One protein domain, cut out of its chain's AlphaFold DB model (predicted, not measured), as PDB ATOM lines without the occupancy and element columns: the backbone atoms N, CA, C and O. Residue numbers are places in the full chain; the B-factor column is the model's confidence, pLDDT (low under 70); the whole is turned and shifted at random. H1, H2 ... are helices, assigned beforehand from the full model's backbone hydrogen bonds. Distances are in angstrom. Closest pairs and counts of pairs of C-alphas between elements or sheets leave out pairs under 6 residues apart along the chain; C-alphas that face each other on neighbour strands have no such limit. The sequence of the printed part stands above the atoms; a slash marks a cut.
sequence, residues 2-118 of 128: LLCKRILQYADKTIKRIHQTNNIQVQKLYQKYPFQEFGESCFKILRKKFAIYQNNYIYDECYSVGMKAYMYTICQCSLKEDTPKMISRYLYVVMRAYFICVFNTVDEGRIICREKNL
ATOM      1  N   LEU A   2     -25.039 -22.324 -28.002       72.75
ATOM      2  CA  LEU A   2     -24.142 -21.918 -29.111       72.75
ATOM      3  C   LEU A   2     -23.037 -22.938 -29.459       72.75
ATOM      4  O   LEU A   2     -22.785 -23.199 -30.634       72.75
ATOM      5  N   LEU A   3     -22.418 -23.553 -28.446       77.00
ATOM      6  CA  LEU A   3     -21.374 -24.567 -28.636       77.00
ATOM      7  C   LEU A   3     -21.888 -25.805 -29.389       77.00
ATOM      8  O   LEU A   3     -21.220 -26.298 -30.288       77.00
ATOM      9  N   CYS A   4     -23.099 -26.266 -29.077       81.50
ATOM     10  CA  CYS A   4     -23.682 -27.451 -29.703       81.50
ATOM     11  C   CYS A   4     -24.032 -27.241 -31.174       81.50
ATOM     12  O   CYS A   4     -23.711 -28.091 -32.003       81.50
ATOM     13  N   LYS A   5     -24.583 -26.071 -31.521       78.38
ATOM     14  CA  LYS A   5     -24.793 -25.697 -32.926       78.38
ATOM     15  C   LYS A   5     -23.467 -25.669 -33.696       78.38
ATOM     16  O   LYS A   5     -23.385 -26.218 -34.791       78.38
ATOM     17  N   ARG A   6     -22.405 -25.110 -33.099       82.50
ATOM     18  CA  ARG A   6     -21.063 -25.081 -33.708       82.50
ATOM     19  C   ARG A   6     -20.463 -26.475 -33.896       82.50
ATOM     20  O   ARG A   6     -19.905 -26.732 -34.956       82.50
ATOM     21  N   ILE A   7     -20.593 -27.373 -32.915       83.38
ATOM     22  CA  ILE A   7     -20.090 -28.756 -33.012       83.38
ATOM     23  C   ILE A   7     -20.736 -29.489 -34.194       83.38
ATOM     24  O   ILE A   7     -20.028 -30.096 -34.996       83.38
ATOM     25  N   LEU A   8     -22.061 -29.392 -34.338       83.12
ATOM     26  CA  LEU A   8     -22.787 -30.057 -35.425       83.12
ATOM     27  C   LEU A   8     -22.408 -29.494 -36.804       83.12
ATOM     28  O   LEU A   8     -22.203 -30.264 -37.737       83.12
ATOM     29  N   GLN A   9     -22.244 -28.174 -36.928       86.25
ATOM     30  CA  GLN A   9     -21.801 -27.536 -38.177       86.25
ATOM     31  C   GLN A   9     -20.343 -27.862 -38.529       86.25
ATOM     32  O   GLN A   9     -19.987 -27.995 -39.701       86.25
ATOM     33  N   TYR A  10     -19.476 -27.977 -37.521       89.50
ATOM     34  CA  TYR A  10     -18.078 -28.350 -37.720       89.50
ATOM     35  C   TYR A  10     -17.949 -29.767 -38.293       89.50
ATOM     36  O   TYR A  10     -17.087 -30.017 -39.141       89.50
ATOM     37  N   ALA A  11     -18.836 -30.673 -37.872       92.31
ATOM     38  CA  ALA A  11     -18.901 -32.034 -38.385       92.31
ATOM     39  C   ALA A  11     -19.093 -32.054 -39.906       92.31
ATOM     40  O   ALA A  11     -18.304 -32.686 -40.602       92.31
ATOM     41  N   ASP A  12     -20.063 -31.294 -40.422       92.88
ATOM     42  CA  ASP A  12     -20.394 -31.258 -41.853       92.88
ATOM     43  C   ASP A  12     -19.207 -30.779 -42.699       92.88
ATOM     44  O   ASP A  12     -18.837 -31.407 -43.695       92.88
ATOM     45  N   LYS A  13     -18.551 -29.694 -42.264       94.00
ATOM     46  CA  LYS A  13     -17.352 -29.166 -42.936       94.00
ATOM     47  C   LYS A  13     -16.215 -30.186 -42.942       94.00
ATOM     48  O   LYS A  13     -15.527 -30.344 -43.949       94.00
ATOM     49  N   THR A  14     -16.028 -30.876 -41.823       94.31
ATOM     50  CA  THR A  14     -14.957 -31.859 -41.659       94.31
ATOM     51  C   THR A  14     -15.194 -33.101 -42.508       94.31
ATOM     52  O   THR A  14     -14.280 -33.520 -43.213       94.31
ATOM     53  N   ILE A  15     -16.418 -33.642 -42.488       96.75
ATOM     54  CA  ILE A  15     -16.836 -34.764 -43.335       96.75
ATOM     55  C   ILE A  15     -16.569 -34.408 -44.793       96.75
ATOM     56  O   ILE A  15     -15.820 -35.119 -45.453       96.75
ATOM     57  N   LYS A  16     -17.084 -33.267 -45.276       96.06
ATOM     58  CA  LYS A  16     -16.897 -32.837 -46.669       96.06
ATOM     59  C   LYS A  16     -15.420 -32.763 -47.058       96.06
ATOM     60  O   LYS A  16     -15.037 -33.310 -48.086       96.06
ATOM     61  N   ARG A  17     -14.590 -32.125 -46.228       96.94
ATOM     62  CA  ARG A  17     -13.151 -31.971 -46.490       96.94
ATOM     63  C   ARG A  17     -12.433 -33.319 -46.565       96.94
ATOM     64  O   ARG A  17     -11.694 -33.556 -47.510       96.94
ATOM     65  N   ILE A  18     -12.646 -34.199 -45.586       96.12
ATOM     66  CA  ILE A  18     -11.973 -35.504 -45.541       96.12
ATOM     67  C   ILE A  18     -12.443 -36.390 -46.695       96.12
ATOM     68  O   ILE A  18     -11.639 -37.072 -47.318       96.12
ATOM     69  N   HIS A  19     -13.730 -36.354 -47.024       92.12
ATOM     70  CA  HIS A  19     -14.281 -37.151 -48.113       92.12
ATOM     71  C   HIS A  19     -13.706 -36.753 -49.481       92.12
ATOM     72  O   HIS A  19     -13.630 -37.592 -50.373       92.12
ATOM     73  N   GLN A  20     -13.281 -35.495 -49.643       94.50
ATOM     74  CA  GLN A  20     -12.597 -35.013 -50.845       94.50
ATOM     75  C   GLN A  20     -11.141 -35.491 -50.928       94.50
ATOM     76  O   GLN A  20     -10.665 -35.758 -52.027       94.50
ATOM     77  N   THR A  21     -10.433 -35.623 -49.800       94.69
ATOM     78  CA  THR A  21      -8.998 -35.970 -49.789       94.69
ATOM     79  C   THR A  21      -8.723 -37.463 -49.597       94.69
ATOM     80  O   THR A  21      -7.776 -37.988 -50.169       94.69
ATOM     81  N   ASN A  22      -9.556 -38.163 -48.821       94.75
ATOM     82  CA  ASN A  22      -9.355 -39.552 -48.383       94.75
ATOM     83  C   ASN A  22     -10.508 -40.472 -48.819       94.75
ATOM     84  O   ASN A  22     -10.816 -41.455 -48.142       94.75
ATOM     85  N   ASN A  23     -11.166 -40.168 -49.945       94.94
ATOM     86  CA  ASN A  23     -12.373 -40.875 -50.387       94.94
ATOM     87  C   ASN A  23     -12.209 -42.406 -50.384       94.94
ATOM     88  O   ASN A  23     -13.073 -43.117 -49.888       94.94
ATOM     89  N   ILE A  24     -11.083 -42.922 -50.886       96.31
ATOM     90  CA  ILE A  24     -10.843 -44.369 -51.002       96.31
ATOM     91  C   ILE A  24     -10.878 -45.048 -49.624       96.31
ATOM     92  O   ILE A  24     -11.554 -46.061 -49.442       96.31
ATOM     93  N   GLN A  25     -10.171 -44.496 -48.640       96.62
ATOM     94  CA  GLN A  25     -10.114 -45.022 -47.275       96.62
ATOM     95  C   GLN A  25     -11.472 -44.896 -46.581       96.62
ATOM     96  O   GLN A  25     -11.901 -45.832 -45.907       96.62
ATOM     97  N   VAL A  26     -12.172 -43.780 -46.794       97.12
ATOM     98  CA  VAL A  26     -13.536 -43.570 -46.294       97.12
ATOM     99  C   VAL A  26     -14.489 -44.639 -46.840       97.12
ATOM    100  O   VAL A  26     -15.179 -45.282 -46.053       97.12
ATOM    101  N   GLN A  27     -14.480 -44.907 -48.152       97.56
ATOM    102  CA  GLN A  27     -15.329 -45.944 -48.755       97.56
ATOM    103  C   GLN A  27     -15.008 -47.344 -48.222       97.56
ATOM    104  O   GLN A  27     -15.922 -48.093 -47.883       97.56
ATOM    105  N   LYS A  28     -13.720 -47.685 -48.072       96.88
ATOM    106  CA  LYS A  28     -13.307 -48.960 -47.461       96.88
ATOM    107  C   LYS A  28     -13.861 -49.116 -46.044       96.88
ATOM    108  O   LYS A  28     -14.327 -50.191 -45.679       96.88
ATOM    109  N   LEU A  29     -13.822 -48.053 -45.242       96.88
ATOM    110  CA  LEU A  29     -14.366 -48.084 -43.888       96.88
ATOM    111  C   LEU A  29     -15.895 -48.134 -43.871       96.88
ATOM    112  O   LEU A  29     -16.434 -48.848 -43.034       96.88
ATOM    113  N   TYR A  30     -16.594 -47.457 -44.787       97.38
ATOM    114  CA  TYR A  30     -18.050 -47.591 -44.908       97.38
ATOM    115  C   TYR A  30     -18.472 -49.021 -45.248       97.38
ATOM    116  O   TYR A  30     -19.413 -49.530 -44.648       97.38
ATOM    117  N   GLN A  31     -17.750 -49.687 -46.152       97.31
ATOM    118  CA  GLN A  31     -17.993 -51.095 -46.480       97.31
ATOM    119  C   GLN A  31     -17.698 -52.020 -45.296       97.31
ATOM    120  O   GLN A  31     -18.443 -52.959 -45.043       97.31
ATOM    121  N   LYS A  32     -16.615 -51.754 -44.559       96.81
ATOM    122  CA  LYS A  32     -16.201 -52.571 -43.409       96.81
ATOM    123  C   LYS A  32     -17.077 -52.361 -42.170       96.81
ATOM    124  O   LYS A  32     -17.207 -53.266 -41.351       96.81
ATOM    125  N   TYR A  33     -17.627 -51.163 -42.007       97.12
ATOM    126  CA  TYR A  33     -18.424 -50.749 -40.858       97.12
ATOM    127  C   TYR A  33     -19.714 -50.074 -41.338       97.12
ATOM    128  O   TYR A  33     -19.870 -48.867 -41.136       97.12
ATOM    129  N   PRO A  34     -20.635 -50.805 -41.984       97.38
ATOM    130  CA  PRO A  34     -21.868 -50.225 -42.507       97.38
ATOM    131  C   PRO A  34     -22.738 -49.680 -41.372       97.38
ATOM    132  O   PRO A  34     -22.742 -50.205 -40.254       97.38
ATOM    133  N   PHE A  35     -23.489 -48.611 -41.642       97.44
ATOM    134  CA  PHE A  35     -24.284 -47.947 -40.608       97.44
ATOM    135  C   PHE A  35     -25.290 -48.900 -39.952       97.44
ATOM    136  O   PHE A  35     -25.395 -48.915 -38.731       97.44
ATOM    137  N   GLN A  36     -25.978 -49.725 -40.739       96.12
ATOM    138  CA  GLN A  36     -27.038 -50.631 -40.289       96.12
ATOM    139  C   GLN A  36     -26.561 -51.613 -39.206       96.12
ATOM    140  O   GLN A  36     -27.317 -51.974 -38.307       96.12
ATOM    141  N   GLU A  37     -25.292 -52.013 -39.252       94.81
ATOM    142  CA  GLU A  37     -24.711 -52.971 -38.307       94.81
ATOM    143  C   GLU A  37     -23.920 -52.252 -37.207       94.81
ATOM    144  O   GLU A  37     -24.051 -52.540 -36.014       94.81
ATOM    145  N   PHE A  38     -23.111 -51.267 -37.593       96.62
ATOM    146  CA  PHE A  38     -22.163 -50.604 -36.706       96.62
ATOM    147  C   PHE A  38     -22.717 -49.322 -36.073       96.62
ATOM    148  O   PHE A  38     -22.639 -49.119 -34.861       96.62
ATOM    149  N   GLY A  39     -23.293 -48.444 -36.890       97.00
ATOM    150  CA  GLY A  39     -23.871 -47.181 -36.442       97.00
ATOM    151  C   GLY A  39     -25.152 -47.378 -35.634       97.00
ATOM    152  O   GLY A  39     -25.272 -46.866 -34.519       97.00
ATOM    153  N   GLU A  40     -26.086 -48.177 -36.150       96.94
ATOM    154  CA  GLU A  40     -27.365 -48.448 -35.499       96.94
ATOM    155  C   GLU A  40     -27.213 -49.204 -34.187       96.94
ATOM    156  O   GLU A  40     -27.994 -48.977 -33.263       96.94
ATOM    157  N   SER A  41     -26.240 -50.109 -34.070       96.69
ATOM    158  CA  SER A  41     -26.000 -50.810 -32.806       96.69
ATOM    159  C   SER A  41     -25.588 -49.820 -31.713       96.69
ATOM    160  O   SER A  41     -26.152 -49.843 -30.615       96.69
ATOM    161  N   CYS A  42     -24.701 -48.871 -32.031       97.62
ATOM    162  CA  CYS A  42     -24.345 -47.775 -31.131       97.62
ATOM    163  C   CYS A  42     -25.554 -46.881 -30.806       97.62
ATOM    164  O   CYS A  42     -25.825 -46.598 -29.632       97.62
ATOM    165  N   PHE A  43     -26.329 -46.506 -31.829       97.31
ATOM    166  CA  PHE A  43     -27.555 -45.722 -31.676       97.31
ATOM    167  C   PHE A  43     -28.547 -46.414 -30.739       97.31
ATOM    168  O   PHE A  43     -29.030 -45.793 -29.798       97.31
ATOM    169  N   LYS A  44     -28.806 -47.716 -30.915       96.12
ATOM    170  CA  LYS A  44     -29.725 -48.510 -30.080       96.12
ATOM    171  C   LYS A  44     -29.293 -48.520 -28.609       96.12
ATOM    172  O   LYS A  44     -30.151 -48.405 -27.731       96.12
ATOM    173  N   ILE A  45     -27.990 -48.606 -28.330       96.19
ATOM    174  CA  ILE A  45     -27.445 -48.531 -26.963       96.19
ATOM    175  C   ILE A  45     -27.697 -47.148 -26.354       96.19
ATOM    176  O   ILE A  45     -28.221 -47.040 -25.242       96.19
ATOM    177  N   LEU A  46     -27.342 -46.078 -27.072       96.31
ATOM    178  CA  LEU A  46     -27.501 -44.711 -26.576       96.31
ATOM    179  C   LEU A  46     -28.976 -44.334 -26.432       96.31
ATOM    180  O   LEU A  46     -29.362 -43.780 -25.409       96.31
ATOM    181  N   ARG A  47     -29.818 -44.724 -27.386       93.44
ATOM    182  CA  ARG A  47     -31.270 -44.543 -27.347       93.44
ATOM    183  C   ARG A  47     -31.870 -45.077 -26.049       93.44
ATOM    184  O   ARG A  47     -32.604 -44.354 -25.380       93.44
ATOM    185  N   LYS A  48     -31.518 -46.311 -25.667       92.56
ATOM    186  CA  LYS A  48     -31.949 -46.913 -24.393       92.56
ATOM    187  C   LYS A  48     -31.433 -46.112 -23.198       92.56
ATOM    188  O   LYS A  48     -32.202 -45.784 -22.305       92.56
ATOM    189  N   LYS A  49     -30.149 -45.743 -23.208       92.25
ATOM    190  CA  LYS A  49     -29.510 -44.976 -22.124       92.25
ATOM    191  C   LYS A  49     -30.130 -43.591 -21.904       92.25
ATOM    192  O   LYS A  49     -30.145 -43.112 -20.776       92.25
ATOM    193  N   PHE A  50     -30.608 -42.949 -22.965       88.81
ATOM    194  CA  PHE A  50     -31.232 -41.626 -22.914       88.81
ATOM    195  C   PHE A  50     -32.768 -41.666 -22.890       88.81
ATOM    196  O   PHE A  50     -33.375 -40.600 -22.933       88.81
ATOM    197  N   ALA A  51     -33.379 -42.855 -22.808       88.25
ATOM    198  CA  ALA A  51     -34.831 -43.053 -22.832       88.25
ATOM    199  C   ALA A  51     -35.524 -42.367 -24.030       88.25
ATOM    200  O   ALA A  51     -36.531 -41.683 -23.886       88.25
ATOM    201  N   ILE A  52     -34.963 -42.533 -25.233       86.56
ATOM    202  CA  ILE A  52     -35.525 -41.970 -26.469       86.56
ATOM    203  C   ILE A  52     -36.467 -42.998 -27.117       86.56
ATOM    204  O   ILE A  52     -36.052 -44.086 -27.540       86.56
ATOM    205  N   TYR A  53     -37.747 -42.657 -27.220       83.88
ATOM    206  CA  TYR A  53     -38.792 -43.517 -27.786       83.88
ATOM    207  C   TYR A  53     -39.123 -43.106 -29.220       83.88
ATOM    208  O   TYR A  53     -39.037 -41.928 -29.539       83.88
ATOM    209  N   GLN A  54     -39.506 -44.061 -30.074       77.50
ATOM    210  CA  GLN A  54     -39.770 -43.822 -31.505       77.50
ATOM    211  C   GLN A  54     -40.871 -42.789 -31.767       77.50
ATOM    212  O   GLN A  54     -40.812 -42.075 -32.754       77.50
ATOM    213  N   ASN A  55     -41.833 -42.662 -30.856       73.19
ATOM    214  CA  ASN A  55     -42.985 -41.778 -31.032       73.19
ATOM    215  C   ASN A  55     -42.697 -40.327 -30.591       73.19
ATOM    216  O   ASN A  55     -43.618 -39.540 -30.411       73.19
ATOM    217  N   ASN A  56     -41.433 -39.986 -30.335       76.44
ATOM    218  CA  ASN A  56     -41.010 -38.669 -29.874       76.44
ATOM    219  C   ASN A  56     -40.215 -37.986 -30.993       76.44
ATOM    220  O   ASN A  56     -39.298 -38.602 -31.522       76.44
ATOM    221  N   TYR A  57     -40.491 -36.714 -31.296       80.94
ATOM    222  CA  TYR A  57     -39.744 -35.939 -32.302       80.94
ATOM    223  C   TYR A  57     -38.222 -35.933 -32.056       80.94
ATOM    224  O   TYR A  57     -37.426 -35.854 -32.987       80.94
ATOM    225  N   ILE A  58     -37.794 -36.072 -30.794       86.19
ATOM    226  CA  ILE A  58     -36.379 -36.176 -30.416       86.19
ATOM    227  C   ILE A  58     -35.733 -37.423 -31.028       86.19
ATOM    228  O   ILE A  58     -34.523 -37.435 -31.246       86.19
ATOM    229  N   TYR A  59     -36.503 -38.476 -31.307       90.69
ATOM    230  CA  TYR A  59     -36.001 -39.678 -31.963       90.69
ATOM    231  C   TYR A  59     -35.406 -39.361 -33.330       90.69
ATOM    232  O   TYR A  59     -34.257 -39.732 -33.567       90.69
ATOM    233  N   ASP A  60     -36.144 -38.651 -34.182       90.88
ATOM    234  CA  ASP A  60     -35.708 -38.332 -35.543       90.88
ATOM    235  C   ASP A  60     -34.489 -37.407 -35.526       90.88
ATOM    236  O   ASP A  60     -33.501 -37.646 -36.225       90.88
ATOM    237  N   GLU A  61     -34.495 -36.421 -34.626       91.50
ATOM    238  CA  GLU A  61     -33.352 -35.537 -34.392       91.50
ATOM    239  C   GLU A  61     -32.116 -36.322 -33.931       91.50
ATOM    240  O   GLU A  61     -31.021 -36.170 -34.480       91.50
ATOM    241  N   CYS A  62     -32.278 -37.221 -32.955       93.81
ATOM    242  CA  CYS A  62     -31.202 -38.082 -32.475       93.81
ATOM    243  C   CYS A  62     -30.715 -39.067 -33.545       93.81
ATOM    244  O   CYS A  62     -29.515 -39.342 -33.601       93.81
ATOM    245  N   TYR A  63     -31.598 -39.602 -34.387       95.06
ATOM    246  CA  TYR A  63     -31.227 -40.508 -35.475       95.06
ATOM    247  C   TYR A  63     -30.410 -39.770 -36.538       95.06
ATOM    248  O   TYR A  63     -29.322 -40.220 -36.901       95.06
ATOM    249  N   SER A  64     -30.862 -38.579 -36.940       94.19
ATOM    250  CA  SER A  64     -30.161 -37.696 -37.877       94.19
ATOM    251  C   SER A  64     -28.761 -37.322 -37.379       94.19
ATOM    252  O   SER A  64     -27.761 -37.527 -38.078       94.19
ATOM    253  N   VAL A  65     -28.626 -36.864 -36.126       94.88
ATOM    254  CA  VAL A  65     -27.287 -36.577 -35.583       94.88
ATOM    255  C   VAL A  65     -26.477 -37.846 -35.316       94.88
ATOM    256  O   VAL A  65     -25.249 -37.788 -35.331       94.88
ATOM    257  N   GLY A  66     -27.124 -38.993 -35.105       96.94
ATOM    258  CA  GLY A  66     -26.476 -40.298 -34.995       96.94
ATOM    259  C   GLY A  66     -25.805 -40.715 -36.303       96.94
ATOM    260  O   GLY A  66     -24.626 -41.075 -36.297       96.94
ATOM    261  N   MET A  67     -26.506 -40.572 -37.428       97.31
ATOM    262  CA  MET A  67     -25.945 -40.744 -38.773       97.31
ATOM    263  C   MET A  67     -24.751 -39.815 -38.997       97.31
ATOM    264  O   MET A  67     -23.685 -40.253 -39.431       97.31
ATOM    265  N   LYS A  68     -24.886 -38.538 -38.621       97.06
ATOM    266  CA  LYS A  68     -23.800 -37.559 -38.746       97.06
ATOM    267  C   LYS A  68     -22.583 -37.924 -37.893       97.06
ATOM    268  O   LYS A  68     -21.455 -37.849 -38.373       97.06
ATOM    269  N   ALA A  69     -22.798 -38.347 -36.648       97.88
ATOM    270  CA  ALA A  69     -21.738 -38.816 -35.758       97.88
ATOM    271  C   ALA A  69     -21.006 -40.026 -36.351       97.88
ATOM    272  O   ALA A  69     -19.778 -40.059 -36.343       97.88
ATOM    273  N   TYR A  70     -21.750 -40.977 -36.917       98.38
ATOM    274  CA  TYR A  70     -21.189 -42.118 -37.633       98.38
ATOM    275  C   TYR A  70     -20.317 -41.690 -38.818       98.38
ATOM    276  O   TYR A  70     -19.144 -42.062 -38.869       98.38
ATOM    277  N   MET A  71     -20.842 -40.858 -39.721       97.88
ATOM    278  CA  MET A  71     -20.093 -40.370 -40.885       97.88
ATOM    279  C   MET A  71     -18.822 -39.631 -40.462       97.88
ATOM    280  O   MET A  71     -17.747 -39.855 -41.020       97.88
ATOM    281  N   TYR A  72     -18.925 -38.779 -39.438       97.56
ATOM    282  CA  TYR A  72     -17.786 -38.069 -38.871       97.56
ATOM    283  C   TYR A  72     -16.736 -39.035 -38.317       97.56
ATOM    284  O   TYR A  72     -15.553 -38.886 -38.620       97.56
ATOM    285  N   THR A  73     -17.148 -40.043 -37.544       97.31
ATOM    286  CA  THR A  73     -16.246 -41.069 -37.008       97.31
ATOM    287  C   THR A  73     -15.530 -41.830 -38.119       97.31
ATOM    288  O   THR A  73     -14.309 -41.940 -38.058       97.31
ATOM    289  N   ILE A  74     -16.245 -42.298 -39.147       97.62
ATOM    290  CA  ILE A  74     -15.627 -42.984 -40.288       97.62
ATOM    291  C   ILE A  74     -14.615 -42.073 -40.990       97.62
ATOM    292  O   ILE A  74     -13.491 -42.497 -41.254       97.62
ATOM    293  N   CYS A  75     -14.966 -40.807 -41.225       96.94
ATOM    294  CA  CYS A  75     -14.048 -39.842 -41.822       96.94
ATOM    295  C   CYS A  75     -12.785 -39.663 -40.967       96.94
ATOM    296  O   CYS A  75     -11.677 -39.776 -41.480       96.94
ATOM    297  N   GLN A  76     -12.916 -39.441 -39.661       95.88
ATOM    298  CA  GLN A  76     -11.757 -39.272 -38.778       95.88
ATOM    299  C   GLN A  76     -10.870 -40.519 -38.726       95.88
ATOM    300  O   GLN A  76      -9.649 -40.414 -38.821       95.88
ATOM    301  N   CYS A  77     -11.474 -41.703 -38.641       95.62
ATOM    302  CA  CYS A  77     -10.750 -42.971 -38.647       95.62
ATOM    303  C   CYS A  77     -10.191 -43.343 -40.032       95.62
ATOM    304  O   CYS A  77      -9.446 -44.304 -40.132       95.62
ATOM    305  N   SER A  78     -10.501 -42.597 -41.099       95.69
ATOM    306  CA  SER A  78      -9.849 -42.761 -42.411       95.69
ATOM    307  C   SER A  78      -8.496 -42.047 -42.513       95.69
ATOM    308  O   SER A  78      -7.734 -42.297 -43.447       95.69
ATOM    309  N   LEU A  79      -8.206 -41.135 -41.578       95.19
ATOM    310  CA  LEU A  79      -6.966 -40.353 -41.550       95.19
ATOM    311  C   LEU A  79      -5.814 -41.090 -40.858       95.19
ATOM    312  O   LEU A  79      -4.674 -40.639 -40.919       95.19
ATOM    313  N   LYS A  80      -6.108 -42.191 -40.165       92.25
ATOM    314  CA  LYS A  80      -5.148 -42.979 -39.393       92.25
ATOM    315  C   LYS A  80      -5.636 -44.412 -39.251       92.25
ATOM    316  O   LYS A  80      -6.836 -44.659 -39.225       92.25
ATOM    317  N   GLU A  81      -4.717 -45.350 -39.103       86.00
ATOM    318  CA  GLU A  81      -5.086 -46.736 -38.833       86.00
ATOM    319  C   GLU A  81      -5.462 -46.902 -37.356       86.00
ATOM    320  O   GLU A  81      -4.608 -46.907 -36.471       86.00
ATOM    321  N   ASP A  82      -6.760 -47.020 -37.081       89.25
ATOM    322  CA  ASP A  82      -7.282 -47.321 -35.748       89.25
ATOM    323  C   ASP A  82      -7.732 -48.788 -35.658       89.25
ATOM    324  O   ASP A  82      -8.300 -49.365 -36.588       89.25
ATOM    325  N   THR A  83      -7.547 -49.396 -34.485       92.50
ATOM    326  CA  THR A  83      -8.093 -50.736 -34.216       92.50
ATOM    327  C   THR A  83      -9.630 -50.709 -34.208       92.50
ATOM    328  O   THR A  83     -10.218 -49.710 -33.779       92.50
ATOM    329  N   PRO A  84     -10.323 -51.813 -34.560       92.75
ATOM    330  CA  PRO A  84     -11.791 -51.859 -34.546       92.75
ATOM    331  C   PRO A  84     -12.402 -51.406 -33.209       92.75
ATOM    332  O   PRO A  84     -13.359 -50.636 -33.173       92.75
ATOM    333  N   LYS A  85     -11.782 -51.808 -32.091       94.44
ATOM    334  CA  LYS A  85     -12.187 -51.419 -30.732       94.44
ATOM    335  C   LYS A  85     -12.092 -49.909 -30.500       94.44
ATOM    336  O   LYS A  85     -12.909 -49.354 -29.762       94.44
ATOM    337  N   MET A  86     -11.099 -49.246 -31.092       94.50
ATOM    338  CA  MET A  86     -10.963 -47.793 -31.001       94.50
ATOM    339  C   MET A  86     -12.021 -47.070 -31.817       94.50
ATOM    340  O   MET A  86     -12.634 -46.148 -31.285       94.50
ATOM    341  N   ILE A  87     -12.321 -47.549 -33.025       95.94
ATOM    342  CA  ILE A  87     -13.385 -46.985 -33.865       95.94
ATOM    343  C   ILE A  87     -14.737 -47.078 -33.139       95.94
ATOM    344  O   ILE A  87     -15.441 -46.076 -33.026       95.94
ATOM    345  N   SER A  88     -15.075 -48.232 -32.543       96.50
ATOM    346  CA  SER A  88     -16.318 -48.400 -31.765       96.50
ATOM    347  C   SER A  88     -16.413 -47.445 -30.577       96.50
ATOM    348  O   SER A  88     -17.457 -46.834 -30.337       96.50
ATOM    349  N   ARG A  89     -15.324 -47.302 -29.813       96.69
ATOM    350  CA  ARG A  89     -15.277 -46.382 -28.667       96.69
ATOM    351  C   ARG A  89     -15.402 -44.932 -29.116       96.69
ATOM    352  O   ARG A  89     -16.107 -44.161 -28.469       96.69
ATOM    353  N   TYR A  90     -14.749 -44.575 -30.216       97.00
ATOM    354  CA  TYR A  90     -14.814 -43.229 -30.760       97.00
ATOM    355  C   TYR A  90     -16.230 -42.895 -31.234       97.00
ATOM    356  O   TYR A  90     -16.767 -41.867 -30.824       97.00
ATOM    357  N   LEU A  91     -16.877 -43.806 -31.971       98.12
ATOM    358  CA  LEU A  91     -18.277 -43.661 -32.369       98.12
ATOM    359  C   LEU A  91     -19.183 -43.418 -31.160       98.12
ATOM    360  O   LEU A  91     -19.971 -42.475 -31.160       98.12
ATOM    361  N   TYR A  92     -19.042 -44.228 -30.106       98.12
ATOM    362  CA  TYR A  92     -19.848 -44.080 -28.895       98.12
ATOM    363  C   TYR A  92     -19.696 -42.697 -28.257       98.12
ATOM    364  O   TYR A  92     -20.688 -42.069 -27.885       98.12
ATOM    365  N   VAL A  93     -18.460 -42.210 -28.130       97.56
ATOM    366  CA  VAL A  93     -18.180 -40.902 -27.527       97.56
ATOM    367  C   VAL A  93     -18.753 -39.772 -28.382       97.56
ATOM    368  O   VAL A  93     -19.439 -38.901 -27.843       97.56
ATOM    369  N   VAL A  94     -18.525 -39.803 -29.699       97.38
ATOM    370  CA  VAL A  94     -19.014 -38.772 -30.627       97.38
ATOM    371  C   VAL A  94     -20.542 -38.757 -30.658       97.38
ATOM    372  O   VAL A  94     -21.151 -37.709 -30.443       97.38
ATOM    373  N   MET A  95     -21.180 -39.916 -30.841       97.88
ATOM    374  CA  MET A  95     -22.639 -40.014 -30.911       97.88
ATOM    375  C   MET A  95     -23.296 -39.580 -29.597       97.88
ATOM    376  O   MET A  95     -24.264 -38.820 -29.608       97.88
ATOM    377  N   ARG A  96     -22.728 -39.968 -28.447       96.81
ATOM    378  CA  ARG A  96     -23.200 -39.508 -27.134       96.81
ATOM    379  C   ARG A  96     -23.117 -37.988 -27.000       96.81
ATOM    380  O   ARG A  96     -24.053 -37.381 -26.484       96.81
ATOM    381  N   ALA A  97     -22.016 -37.377 -27.435       94.69
ATOM    382  CA  ALA A  97     -21.867 -35.925 -27.395       94.69
ATOM    383  C   ALA A  97     -22.922 -35.229 -28.270       94.69
ATOM    384  O   ALA A  97     -23.505 -34.227 -27.858       94.69
ATOM    385  N   TYR A  98     -23.225 -35.790 -29.442       95.06
ATOM    386  CA  TYR A  98     -24.209 -35.217 -30.363       95.06
ATOM    387  C   TYR A  98     -25.630 -35.330 -29.813       95.06
ATOM    388  O   TYR A  98     -26.380 -34.360 -29.880       95.06
ATOM    389  N   PHE A  99     -25.970 -36.451 -29.174       93.81
ATOM    390  CA  PHE A  99     -27.246 -36.611 -28.469       93.81
ATOM    391  C   PHE A  99     -27.411 -35.559 -27.377       93.81
ATOM    392  O   PHE A  99     -28.435 -34.881 -27.320       93.81
ATOM    393  N   ILE A 100     -26.388 -35.376 -26.533       90.75
ATOM    394  CA  ILE A 100     -26.394 -34.328 -25.502       90.75
ATOM    395  C   ILE A 100     -26.642 -32.966 -26.147       90.75
ATOM    396  O   ILE A 100     -27.402 -32.163 -25.606       90.75
ATOM    397  N   CYS A 101     -26.041 -32.702 -27.303       90.31
ATOM    398  CA  CYS A 101     -26.268 -31.454 -28.003       90.31
ATOM    399  C   CYS A 101     -27.703 -31.279 -28.497       90.31
ATOM    400  O   CYS A 101     -28.261 -30.219 -28.232       90.31
ATOM    401  N   VAL A 102     -28.318 -32.306 -29.088       88.94
ATOM    402  CA  VAL A 102     -29.739 -32.281 -29.479       88.94
ATOM    403  C   VAL A 102     -30.637 -31.979 -28.281       88.94
ATOM    404  O   VAL A 102     -31.444 -31.055 -28.337       88.94
ATOM    405  N   PHE A 103     -30.438 -32.662 -27.151       85.38
ATOM    406  CA  PHE A 103     -31.225 -32.407 -25.938       85.38
ATOM    407  C   PHE A 103     -31.084 -30.982 -25.392       85.38
ATOM    408  O   PHE A 103     -31.989 -30.487 -24.734       85.38
ATOM    409  N   ASN A 104     -29.953 -30.317 -25.632       82.88
ATOM    410  CA  ASN A 104     -29.736 -28.937 -25.193       82.88
ATOM    411  C   ASN A 104     -30.134 -27.893 -26.252       82.88
ATOM    412  O   ASN A 104     -29.932 -26.701 -26.007       82.88
ATOM    413  N   THR A 105     -30.608 -28.303 -27.432       80.38
ATOM    414  CA  THR A 105     -30.985 -27.381 -28.516       80.38
ATOM    415  C   THR A 105     -32.418 -27.535 -28.994       80.38
ATOM    416  O   THR A 105     -32.971 -26.539 -29.441       80.38
ATOM    417  N   VAL A 106     -32.982 -28.746 -28.960       77.50
ATOM    418  CA  VAL A 106     -34.298 -29.044 -29.553       77.50
ATOM    419  C   VAL A 106     -35.308 -29.526 -28.517       77.50
ATOM    420  O   VAL A 106     -36.499 -29.352 -28.722       77.50
ATOM    421  N   ASP A 107     -34.864 -30.093 -27.388       74.19
ATOM    422  CA  ASP A 107     -35.784 -30.592 -26.361       74.19
ATOM    423  C   ASP A 107     -36.371 -29.458 -25.502       74.19
ATOM    424  O   ASP A 107     -36.003 -29.287 -24.339       74.19
ATOM    425  N   GLU A 108     -37.273 -28.665 -26.086       70.00
ATOM    426  CA  GLU A 108     -37.877 -27.484 -25.457       70.00
ATOM    427  C   GLU A 108     -38.525 -27.815 -24.113       70.00
ATOM    428  O   GLU A 108     -38.304 -27.110 -23.132       70.00
ATOM    429  N   GLY A 109     -39.246 -28.936 -24.024       69.12
ATOM    430  CA  GLY A 109     -39.859 -29.381 -22.772       69.12
ATOM    431  C   GLY A 109     -38.817 -29.624 -21.679       69.12
ATOM    432  O   GLY A 109     -38.991 -29.196 -20.540       69.12
ATOM    433  N   ARG A 110     -37.687 -30.257 -22.012       72.44
ATOM    434  CA  ARG A 110     -36.597 -30.480 -21.049       72.44
ATOM    435  C   ARG A 110     -35.827 -29.201 -20.731       72.44
ATOM    436  O   ARG A 110     -35.394 -29.048 -19.590       72.44
ATOM    437  N   ILE A 111     -35.676 -28.295 -21.696       74.50
ATOM    438  CA  ILE A 111     -35.068 -26.971 -21.504       74.50
ATOM    439  C   ILE A 111     -35.918 -26.153 -20.528       74.50
ATOM    440  O   ILE A 111     -35.408 -25.752 -19.486       74.50
ATOM    441  N   ILE A 112     -37.219 -26.005 -20.794       76.56
ATOM    442  CA  ILE A 112     -38.162 -25.274 -19.938       76.56
ATOM    443  C   ILE A 112     -38.210 -25.898 -18.543       76.56
ATOM    444  O   ILE A 112     -38.075 -25.186 -17.548       76.56
ATOM    445  N   CYS A 113     -38.345 -27.226 -18.439       77.94
ATOM    446  CA  CYS A 113     -38.359 -27.902 -17.143       77.94
ATOM    447  C   CYS A 113     -37.075 -27.647 -16.346       77.94
ATOM    448  O   CYS A 113     -37.137 -27.375 -15.150       77.94
ATOM    449  N   ARG A 114     -35.913 -27.673 -17.001       78.00
ATOM    450  CA  ARG A 114     -34.630 -27.377 -16.359       78.00
ATOM    451  C   ARG A 114     -34.521 -25.916 -15.924       78.00
ATOM    452  O   ARG A 114     -34.074 -25.662 -14.813       78.00
ATOM    453  N   GLU A 115     -34.907 -24.969 -16.776       83.62
ATOM    454  CA  GLU A 115     -34.837 -23.531 -16.479       83.62
ATOM    455  C   GLU A 115     -35.803 -23.110 -15.367       83.62
ATOM    456  O   GLU A 115     -35.529 -22.165 -14.632       83.62
ATOM    457  N   LYS A 116     -36.929 -23.816 -15.230       83.31
ATOM    458  CA  LYS A 116     -37.989 -23.505 -14.263       83.31
ATOM    459  C   LYS A 116     -38.010 -24.430 -13.038       83.31
ATOM    460  O   LYS A 116     -38.932 -24.324 -12.239       83.31
ATOM    461  N   ASN A 117     -37.021 -25.317 -12.871       79.69
ATOM    462  CA  ASN A 117     -36.987 -26.349 -11.818       79.69
ATOM    463  C   ASN A 117     -38.258 -27.224 -11.760       79.69
ATOM    464  O   ASN A 117     -38.706 -27.633 -10.690       79.69
ATOM    465  N   LEU A 118     -38.845 -27.523 -12.918       81.56
ATOM    466  CA  LEU A 118     -40.034 -28.364 -13.043       81.56
ATOM    467  C   LEU A 118     -39.641 -29.807 -13.379       81.56
ATOM    468  O   LEU A 118     -38.632 -30.065 -14.038       81.56
TER     469      LEU A 118
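Overview. This is residues 2 to 118 of the 128 residues of an uncharacterized protein of Firmicutes bacterium CAG:424 (UniProt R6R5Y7). A helical hairpin, H4 and H5, makes the core, with H1 packed on one side and H3 on the other; H2 spans one end, and residues 112 to 117 stick out at the other. The 117 printed residues hold six named helices, H1 to H6 in order, and no named strand: all helix. The whole is compact, with radius of gyration of the C-alphas 15.1 A and spans of 50 by 27 by 21 A.

Arrangement. H1, residues 2 to 21, H4, residues 57 to 77, and H5, residues 84 to 103, form a bundle, helices side by side. H4 and H5 touch, closest at the C-alphas of Ala 69 and Met 95, 5.1 A. H3, residues 35 to 49, touches H4, closest at the C-alphas of Gly 39 and Tyr 70, 5.9 A. H2, residues 23 to 32, touches H4; H6, residues 108 to 115, touches no helix. Every O i to N i+4 pair is within hydrogen-bond range in H2, H4, H5 and H6, 15 of 16 in H1, 8 of 11 in H3.

Along the chain. H1 begins at C-alpha 2 (-24.142, -21.918, -29.111) and is 29.2 A long; H4 is 30.5 A. H6 ends at C-alpha 115 (-34.837, -23.531, -16.479).

Size, cuts and confidence. The printed part has no cut and no long link. Residue 109 has pLDDT under 70.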